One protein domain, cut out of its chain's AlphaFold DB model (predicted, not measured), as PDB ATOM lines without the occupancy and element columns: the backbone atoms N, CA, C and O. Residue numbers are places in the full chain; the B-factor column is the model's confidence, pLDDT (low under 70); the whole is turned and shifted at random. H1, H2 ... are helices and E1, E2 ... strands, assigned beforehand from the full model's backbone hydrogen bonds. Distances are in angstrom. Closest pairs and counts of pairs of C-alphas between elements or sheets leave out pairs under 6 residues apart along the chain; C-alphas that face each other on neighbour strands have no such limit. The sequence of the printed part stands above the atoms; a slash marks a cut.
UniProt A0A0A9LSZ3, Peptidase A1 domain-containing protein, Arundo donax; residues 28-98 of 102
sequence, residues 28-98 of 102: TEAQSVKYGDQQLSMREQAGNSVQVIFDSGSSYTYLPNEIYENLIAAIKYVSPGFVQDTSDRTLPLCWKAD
ATOM      1  N   THR A  28      47.282  96.047  55.848       91.06
ATOM      2  CA  THR A  28      46.602  95.325  54.769       91.06
ATOM      3  C   THR A  28      46.820  93.824  54.955       91.06
ATOM      4  O   THR A  28      47.416  93.388  55.938       91.06
ATOM      5  N   GLU A  29      46.336  93.026  54.013       89.25
ATOM      6  CA  GLU A  29      46.443  91.572  54.030       89.25
ATOM      7  C   GLU A  29      47.140  91.068  52.768       89.25
ATOM      8  O   GLU A  29      46.719  91.343  51.644       89.25
ATOM      9  N   ALA A  30      48.202  90.290  52.957       89.19
ATOM     10  CA  ALA A  30      48.863  89.551  51.896       89.19
ATOM     11  C   ALA A  30      48.311  88.122  51.843       89.19
ATOM     12  O   ALA A  30      48.320  87.403  52.838       89.19
ATOM     13  N   GLN A  31      47.874  87.671  50.667       87.56
ATOM     14  CA  GLN A  31      47.364  86.302  50.500       87.56
ATOM     15  C   GLN A  31      48.460  85.235  50.633       87.56
ATOM     16  O   GLN A  31      48.185  84.092  50.986       87.56
ATOM     17  N   SER A  32      49.702  85.589  50.309       88.12
ATOM     18  CA  SER A  32      50.850  84.698  50.443       88.12
ATOM     19  C   SER A  32      52.139  85.498  50.499       88.12
ATOM     20  O   SER A  32      52.260  86.503  49.797       88.12
ATOM     21  N   VAL A  33      53.124  84.991  51.236       91.00
ATOM     22  CA  VAL A  33      54.511  85.463  51.169       91.00
ATOM     23  C   VAL A  33      55.314  84.457  50.352       91.00
ATOM     24  O   VAL A  33      55.178  83.249  50.557       91.00
ATOM     25  N   LYS A  34      56.117  84.937  49.399       91.94
ATOM     26  CA  LYS A  34      56.902  84.097  48.485       91.94
ATOM     27  C   LYS A  34      58.332  84.611  48.345       91.94
ATOM     28  O   LYS A  34      58.561  85.813  48.431       91.94
ATOM     29  N   TYR A  35      59.257  83.699  48.073       92.38
ATOM     30  CA  TYR A  35      60.616  83.987  47.626       92.38
ATOM     31  C   TYR A  35      60.852  83.269  46.294       92.38
ATOM     32  O   TYR A  35      60.840  82.039  46.239       92.38
ATOM     33  N   GLY A  36      60.989  84.035  45.207       90.56
ATOM     34  CA  GLY A  36      60.875  83.484  43.855       90.56
ATOM     35  C   GLY A  36      59.532  82.765  43.681       90.56
ATOM     36  O   GLY A  36      58.481  83.302  44.041       90.56
ATOM     37  N   ASP A  37      59.580  81.524  43.204       89.50
ATOM     38  CA  ASP A  37      58.394  80.674  43.047       89.50
ATOM     39  C   ASP A  37      58.014  79.903  44.327       89.50
ATOM     40  O   ASP A  37      56.942  79.295  44.395       89.50
ATOM     41  N   GLN A  38      58.853  79.943  45.372       89.56
ATOM     42  CA  GLN A  38      58.618  79.221  46.620       89.56
ATOM     43  C   GLN A  38      57.681  80.003  47.547       89.56
ATOM     44  O   GLN A  38      57.963  81.134  47.942       89.56
ATOM     45  N   GLN A  39      56.573  79.377  47.946       90.44
ATOM     46  CA  GLN A  39      55.683  79.913  48.976       90.44
ATOM     47  C   GLN A  39      56.306  79.726  50.370       90.44
ATOM     48  O   GLN A  39      56.658  78.613  50.742       90.44
ATOM     49  N   LEU A  40      56.435  80.820  51.126       90.69
ATOM     50  CA  LEU A  40      57.030  80.853  52.470       90.69
ATOM     51  C   LEU A  40      55.992  80.788  53.596       90.69
ATOM     52  O   LEU A  40      56.310  80.328  54.687       90.69
ATOM     53  N   SER A  41      54.769  81.266  53.352       82.62
ATOM     54  CA  SER A  41      53.673  81.224  54.327       82.62
ATOM     55  C   SER A  41      52.904  79.899  54.242       82.62
ATOM     56  O   SER A  41      52.454  79.528  53.150       82.62
ATOM     57  N   MET A  42      52.704  79.200  55.364       65.69
ATOM     58  CA  MET A  42      51.973  77.927  55.392       65.69
ATOM     59  C   MET A  42      50.470  78.097  55.096       65.69
ATOM     60  O   MET A  42      49.820  79.042  55.538       65.69
ATOM     61  N   ARG A  43      49.906  77.162  54.313       56.78
ATOM     62  CA  ARG A  43      48.480  77.123  53.913       56.78
ATOM     63  C   ARG A  43      47.566  76.435  54.939       56.78
ATOM     64  O   ARG A  43      46.413  76.165  54.617       56.78
ATOM     65  N   GLU A  44      48.062  76.088  56.127       54.28
ATOM     66  CA  GLU A  44      47.423  75.057  56.960       54.28
ATOM     67  C   GLU A  44      46.073  75.432  57.584       54.28
ATOM     68  O   GLU A  44      45.347  74.536  58.009       54.28
ATOM     69  N   GLN A  45      45.643  76.694  57.541       45.88
ATOM     70  CA  GLN A  45      44.238  77.028  57.774       45.88
ATOM     71  C   GLN A  45      43.660  77.816  56.600       45.88
ATOM     72  O   GLN A  45      44.176  78.861  56.193       45.88
ATOM     73  N   ALA A  46      42.556  77.305  56.053       39.53
ATOM     74  CA  ALA A  46      41.726  78.015  55.093       39.53
ATOM     75  C   ALA A  46      41.327  79.382  55.685       39.53
ATOM     76  O   ALA A  46      40.520  79.440  56.607       39.53
ATOM     77  N   GLY A  47      41.930  80.467  55.182       53.47
ATOM     78  CA  GLY A  47      41.707  81.834  55.674       53.47
ATOM     79  C   GLY A  47      42.957  82.628  56.090       53.47
ATOM     80  O   GLY A  47      42.817  83.802  56.410       53.47
ATOM     81  N   ASN A  48      44.165  82.052  56.056       65.56
ATOM     82  CA  ASN A  48      45.388  82.725  56.527       65.56
ATOM     83  C   ASN A  48      45.971  83.743  55.528       65.56
ATOM     84  O   ASN A  48      46.995  83.496  54.887       65.56
ATOM     85  N   SER A  49      45.356  84.918  55.410       79.06
ATOM     86  CA  SER A  49      46.086  86.102  54.953       79.06
ATOM     87  C   SER A  49      47.106  86.533  56.009       79.06
ATOM     88  O   SER A  49      46.809  86.538  57.202       79.06
ATOM     89  N   VAL A  50      48.294  86.945  55.581       86.94
ATOM     90  CA  VAL A  50      49.306  87.541  56.457       86.94
ATOM     91  C   VAL A  50      48.999  89.026  56.605       86.94
ATOM     92  O   VAL A  50      48.968  89.752  55.610       86.94
ATOM     93  N   GLN A  51      48.771  89.489  57.834       89.12
ATOM     94  CA  GLN A  51      48.641  90.919  58.109       89.12
ATOM     95  C   GLN A  51      49.980  91.610  57.823       89.12
ATOM     96  O   GLN A  51      51.031  91.177  58.294       89.12
ATOM     97  N   VAL A  52      49.938  92.689  57.049       91.19
ATOM     98  CA  VAL A  52      51.099  93.520  56.724       91.19
ATOM     99  C   VAL A  52      50.861  94.898  57.308       91.19
ATOM    100  O   VAL A  52      49.916  95.573  56.906       91.19
ATOM    101  N   ILE A  53      51.714  95.308  58.242       91.44
ATOM    102  CA  ILE A  53      51.667  96.621  58.889       91.44
ATOM    103  C   ILE A  53      52.713  97.518  58.225       91.44
ATOM    104  O   ILE A  53      53.871  97.131  58.079       91.44
ATOM    105  N   PHE A  54      52.299  98.716  57.825       89.62
ATOM    106  CA  PHE A  54      53.190  99.770  57.367       89.62
ATOM    107  C   PHE A  54      53.550 100.652  58.560       89.62
ATOM    108  O   PHE A  54      52.702 101.365  59.095       89.62
ATOM    109  N   ASP A  55      54.814 100.591  58.963       88.31
ATOM    110  CA  ASP A  55      55.373 101.364  60.065       88.31
ATOM    111  C   ASP A  55      56.564 102.192  59.570       88.31
ATOM    112  O   ASP A  55      57.373 101.718  58.775       88.31
ATOM    113  N   SER A  56      56.658 103.436  60.037       88.31
ATOM    114  CA  SER A  56      57.794 104.330  59.784       88.31
ATOM    115  C   SER A  56      58.759 104.425  60.971       88.31
ATOM    116  O   SER A  56      59.783 105.093  60.858       88.31
ATOM    117  N   GLY A  57      58.426 103.825  62.120       91.62
ATOM    118  CA  GLY A  57      59.266 103.811  63.322       91.62
ATOM    119  C   GLY A  57      60.340 102.719  63.329       91.62
ATOM    120  O   GLY A  57      61.325 102.837  64.055       91.62
ATOM    121  N   SER A  58      60.169 101.673  62.522       91.31
ATOM    122  CA  SER A  58      61.084 100.534  62.434       91.31
ATOM    123  C   SER A  58      62.109 100.678  61.307       91.31
ATOM    124  O   SER A  58      61.768 101.027  60.180       91.31
ATOM    125  N   SER A  59      63.368 100.322  61.583       92.19
ATOM    126  CA  SER A  59      64.446 100.326  60.577       92.19
ATOM    127  C   SER A  59      64.471  99.083  59.678       92.19
ATOM    128  O   SER A  59      65.149  99.087  58.653       92.19
ATOM    129  N   TYR A  60      63.768  98.012  60.063       93.31
ATOM    130  CA  TYR A  60      63.763  96.723  59.365       93.31
ATOM    131  C   TYR A  60      62.343  96.180  59.203       93.31
ATOM    132  O   TYR A  60      61.448  96.490  59.989       93.31
ATOM    133  N   THR A  61      62.162  95.304  58.215       93.81
ATOM    134  CA  THR A  61      60.943  94.502  58.073       93.81
ATOM    135  C   THR A  61      60.987  93.327  59.039       93.81
ATOM    136  O   THR A  61      61.895  92.499  58.979       93.81
ATOM    137  N   TYR A  62      59.971  93.216  59.888       93.19
ATOM    138  CA  TYR A  62      59.802  92.084  60.791       93.19
ATOM    139  C   TYR A  62      58.893  91.034  60.155       93.19
ATOM    140  O   TYR A  62      57.855  91.357  59.578       93.19
ATOM    141  N   LEU A  63      59.292  89.769  60.262       92.62
ATOM    142  CA  LEU A  63      58.536  88.627  59.759       92.62
ATOM    143  C   LEU A  63      58.129  87.729  60.932       92.62
ATOM    144  O   LEU A  63      58.908  87.586  61.879       92.62
ATOM    145  N   PRO A  64      56.952  87.078  60.870       91.81
ATOM    146  CA  PRO A  64      56.649  85.960  61.756       91.81
ATOM    147  C   PRO A  64      57.776  84.923  61.709       91.81
ATOM    148  O   PRO A  64      58.303  84.646  60.629       91.81
ATOM    149  N   ASN A  65      58.127  84.346  62.865       91.38
ATOM    150  CA  ASN A  65      59.298  83.471  63.010       91.38
ATOM    151  C   ASN A  65      59.343  82.357  61.953       91.38
ATOM    152  O   ASN A  65      60.364  82.143  61.316       91.38
ATOM    153  N   GLU A  66      58.207  81.712  61.708       90.75
ATOM    154  CA  GLU A  66      58.077  80.638  60.722       90.75
ATOM    155  C   GLU A  66      58.376  81.108  59.283       90.75
ATOM    156  O   GLU A  66      59.141  80.476  58.557       90.75
ATOM    157  N   ILE A  67      57.838  82.266  58.875       93.19
ATOM    158  CA  ILE A  67      58.104  82.847  57.547       93.19
ATOM    159  C   ILE A  67      59.581  83.238  57.429       93.19
ATOM    160  O   ILE A  67      60.187  83.041  56.375       93.19
ATOM    161  N   TYR A  68      60.163  83.776  58.504       94.12
ATOM    162  CA  TYR A  68      61.578  84.126  58.554       94.12
ATOM    163  C   TYR A  68      62.471  82.889  58.391       94.12
ATOM    164  O   TYR A  68      63.345  82.878  57.528       94.12
ATOM    165  N   GLU A  69      62.229  81.821  59.150       93.25
ATOM    166  CA  GLU A  69      62.990  80.571  59.047       93.25
ATOM    167  C   GLU A  69      62.885  79.948  57.647       93.25
ATOM    168  O   GLU A  69      63.908  79.569  57.062       93.25
ATOM    169  N   ASN A  70      61.684  79.938  57.058       93.62
ATOM    170  CA  ASN A  70      61.460  79.471  55.689       93.62
ATOM    171  C   ASN A  70      62.220  80.319  54.658       93.62
ATOM    172  O   ASN A  70      62.787  79.771  53.707       93.62
ATOM    173  N   LEU A  71      62.273  81.642  54.844       93.31
ATOM    174  CA  LEU A  71      63.063  82.538  53.997       93.31
ATOM    175  C   LEU A  71      64.556  82.203  54.086       93.31
ATOM    176  O   LEU A  71      65.224  82.096  53.058       93.31
ATOM    177  N   ILE A  72      65.080  81.995  55.297       92.69
ATOM    178  CA  ILE A  72      66.492  81.647  55.495       92.69
ATOM    179  C   ILE A  72      66.832  80.314  54.819       92.69
ATOM    180  O   ILE A  72      67.880  80.203  54.178       92.69
ATOM    181  N   ALA A  73      65.956  79.313  54.929       91.81
ATOM    182  CA  ALA A  73      66.133  78.029  54.258       91.81
ATOM    183  C   ALA A  73      66.125  78.172  52.725       91.81
ATOM    184  O   ALA A  73      66.991  77.605  52.056       91.81
ATOM    185  N   ALA A  74      65.203  78.969  52.174       92.06
ATOM    186  CA  ALA A  74      65.120  79.222  50.737       92.06
ATOM    187  C   ALA A  74      66.391  79.902  50.201       92.06
ATOM    188  O   ALA A  74      66.958  79.453  49.206       92.06
ATOM    189  N   ILE A  75      66.885  80.936  50.893       89.94
ATOM    190  CA  ILE A  75      68.114  81.649  50.514       89.94
ATOM    191  C   ILE A  75      69.317  80.701  50.535       89.94
ATOM    192  O   ILE A  75      70.069  80.654  49.563       89.94
ATOM    193  N   LYS A  76      69.472  79.905  51.603       88.81
ATOM    194  CA  LYS A  76      70.538  78.891  51.723       88.81
ATOM    195  C   LYS A  76      70.545  77.909  50.558       88.81
ATOM    196  O   LYS A  76      71.611  77.520  50.093       88.81
ATOM    197  N   TYR A  77      69.363  77.500  50.108       89.25
ATOM    198  CA  TYR A  77      69.220  76.535  49.028       89.25
ATOM    199  C   TYR A  77      69.643  77.110  47.668       89.25
ATOM    200  O   TYR A  77      70.330  76.432  46.908       89.25
ATOM    201  N   VAL A  78      69.261  78.354  47.363       88.31
ATOM    202  CA  VAL A  78      69.513  78.952  46.036       88.31
ATOM    203  C   VAL A  78      70.869  79.651  45.913       88.31
ATOM    204  O   VAL A  78      71.325  79.892  44.796       88.31
ATOM    205  N   SER A  79      71.516  79.972  47.036       85.62
ATOM    206  CA  SER A  79      72.735  80.790  47.088       85.62
ATOM    207  C   SER A  79      73.905  80.050  47.751       85.62
ATOM    208  O   SER A  79      74.391  80.492  48.792       85.62
ATOM    209  N   PRO A  80      74.410  78.944  47.168       81.62
ATOM    210  CA  PRO A  80      75.441  78.121  47.806       81.62
ATOM    211  C   PRO A  80      76.781  78.845  48.016       81.62
ATOM    212  O   PRO A  80      77.525  78.463  48.908       81.62
ATOM    213  N   GLY A  81      77.078  79.893  47.236       85.56
ATOM    214  CA  GLY A  81      78.295  80.707  47.386       85.56
ATOM    215  C   GLY A  81      78.212  81.789  48.471       85.56
ATOM    216  O   GLY A  81      79.112  82.618  48.595       85.56
ATOM    217  N   PHE A  82      77.117  81.839  49.231       90.38
ATOM    218  CA  PHE A  82      76.983  82.718  50.385       90.38
ATOM    219  C   PHE A  82      76.952  81.878  51.658       90.38
ATOM    220  O   PHE A  82      76.082  81.030  51.851       90.38
ATOM    221  N   VAL A  83      77.895  82.147  52.554       91.25
ATOM    222  CA  VAL A  83      78.016  81.483  53.855       91.25
ATOM    223  C   VAL A  83      77.685  82.454  54.973       91.25
ATOM    224  O   VAL A  83      77.833  83.669  54.830       91.25
ATOM    225  N   GLN A  84      77.219  81.922  56.100       91.12
ATOM    226  CA  GLN A  84      76.907  82.750  57.256       91.12
ATOM    227  C   GLN A  84      78.174  83.465  57.745       91.12
ATOM    228  O   GLN A  84      79.203  82.833  57.996       91.12
ATOM    229  N   ASP A  85      78.088  84.783  57.902       93.81
ATOM    230  CA  ASP A  85      79.136  85.578  58.521       93.81
ATOM    231  C   ASP A  85      78.904  85.653  60.029       93.81
ATOM    232  O   ASP A  85      77.992  86.319  60.506       93.81
ATOM    233  N   THR A  86      79.723  84.932  60.789       93.56
ATOM    234  CA  THR A  86      79.665  84.907  62.256       93.56
ATOM    235  C   THR A  86      80.481  86.024  62.909       93.56
ATOM    236  O   THR A  86      80.417  86.187  64.133       93.56
ATOM    237  N   SER A  87      81.260  86.773  62.116       94.94
ATOM    238  CA  SER A  87      82.034  87.920  62.598       94.94
ATOM    239  C   SER A  87      81.178  89.178  62.740       94.94
ATOM    240  O   SER A  87      81.435  89.985  63.633       94.94
ATOM    241  N   ASP A  88      80.120  89.294  61.935       94.62
ATOM    242  CA  ASP A  88      79.119  90.350  62.030       94.62
ATOM    243  C   ASP A  88      77.896  89.864  62.825       94.62
ATOM    244  O   ASP A  88      77.296  88.828  62.533       94.62
ATOM    245  N   ARG A  89      77.540  90.617  63.867       93.31
ATOM    246  CA  ARG A  89      76.398  90.344  64.753       93.31
ATOM    247  C   ARG A  89      75.380  91.484  64.763       93.31
ATOM    248  O   ARG A  89      74.576  91.567  65.687       93.31
ATOM    249  N   THR A  90      75.441  92.386  63.784       92.38
ATOM    250  CA  THR A  90      74.509  93.516  63.651       92.38
ATOM    251  C   THR A  90      73.069  93.047  63.478       92.38
ATOM    252  O   THR A  90      72.155  93.647  64.042       92.38
ATOM    253  N   LEU A  91      72.874  91.945  62.752       91.75
ATOM    254  CA  LEU A  91      71.597  91.262  62.579       91.75
ATOM    255  C   LEU A  91      71.685  89.801  63.048       91.75
ATOM    256  O   LEU A  91      72.781  89.237  63.098       91.75
ATOM    257  N   PRO A  92      70.541  89.146  63.339       90.00
ATOM    258  CA  PRO A  92      70.511  87.729  63.717       90.00
ATOM    259  C   PRO A  92      71.160  86.793  62.689       90.00
ATOM    260  O   PRO A  92      71.539  85.671  63.021       90.00
ATOM    261  N   LEU A  93      71.271  87.240  61.436       91.69
ATOM    262  CA  LEU A  93      71.905  86.509  60.358       91.69
ATOM    263  C   LEU A  93      72.563  87.476  59.372       91.69
ATOM    264  O   LEU A  93      71.882  88.275  58.735       91.69
ATOM    265  N   CYS A  94      73.875  87.338  59.215       93.44
ATOM    266  CA  CYS A  94      74.654  88.013  58.184       93.44
ATOM    267  C   CYS A  94      75.249  86.970  57.233       93.44
ATOM    268  O   CYS A  94      75.486  85.824  57.624       93.44
ATOM    269  N   TRP A  95      75.482  87.364  55.986       92.06
ATOM    270  CA  TRP A  95      76.026  86.508  54.934       92.06
ATOM    271  C   TRP A  95      77.245  87.167  54.312       92.06
ATOM    272  O   TRP A  95      77.269  88.382  54.130       92.06
ATOM    273  N   LYS A  96      78.220  86.357  53.916       92.44
ATOM    274  CA  LYS A  96      79.348  86.786  53.092       92.44
ATOM    275  C   LYS A  96      79.549  85.816  51.944       92.44
ATOM    276  O   LYS A  96      79.236  84.633  52.068       92.44
ATOM    277  N   ALA A  97      80.079  86.321  50.838       92.81
ATOM    278  CA  ALA A  97      80.530  85.456  49.762       92.81
ATOM    279  C   ALA A  97      81.677  84.569  50.272       92.81
ATOM    280  O   ALA A  97      82.579  85.051  50.961       92.81
ATOM    281  N   ASP A  98      81.648  83.283  49.933       91.31
ATOM    282  CA  ASP A  98      82.795  82.385  50.124       91.31
ATOM    283  C   ASP A  98      83.807  82.476  48.967       91.31
ATOM    284  O   ASP A  98      84.845  81.813  48.970       91.31
TER     285      ASP A  98
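This is residues 28 to 98 of the 102 residues of the protein "Peptidase A1 domain-containing protein" of Arundo donax (UniProt A0A0A9LSZ3). With little regular structure, the domain has one helix, H1, between two small antiparallel hairpins, E1 with E2 at one end and E3 with E4 at the other; residues 55 to 60 stick out. The printed part has 71 residues, 28 in named elements, ordered E1, E2, H1, E3, E4; the class is mixed. It is loose, with a radius of gyration of the C-alphas of 14.3 A, and flat, spanning 41 by 30 by 16 A.

E1, residues 28 to 30, and E2, residues 50 to 54, form a hairpin; N 28 and O 52 are 2.9 A apart. H1, residues 65 to 78, is apart from E1; its O i to N i+4 pairs are all within hydrogen-bond range. E3, residues 82 to 84, comes closest to H1 at the C-alphas of Phe 82 and Lys 76, 7.6 A. E3 and E4, residues 95 to 97, form a hairpin; N 83 and O 96 are 2.9 A apart.

E1 begins at C-alpha 28 (46.602, 95.325, 54.769). E2 is 12.9 A long, H1 20.3 A. E4 ends at C-alpha 97 (80.530, 85.456, 49.762).

The printed part has no cut. The link E1 to E2 is long; within it, residues 42 to 48 have pLDDT under 70.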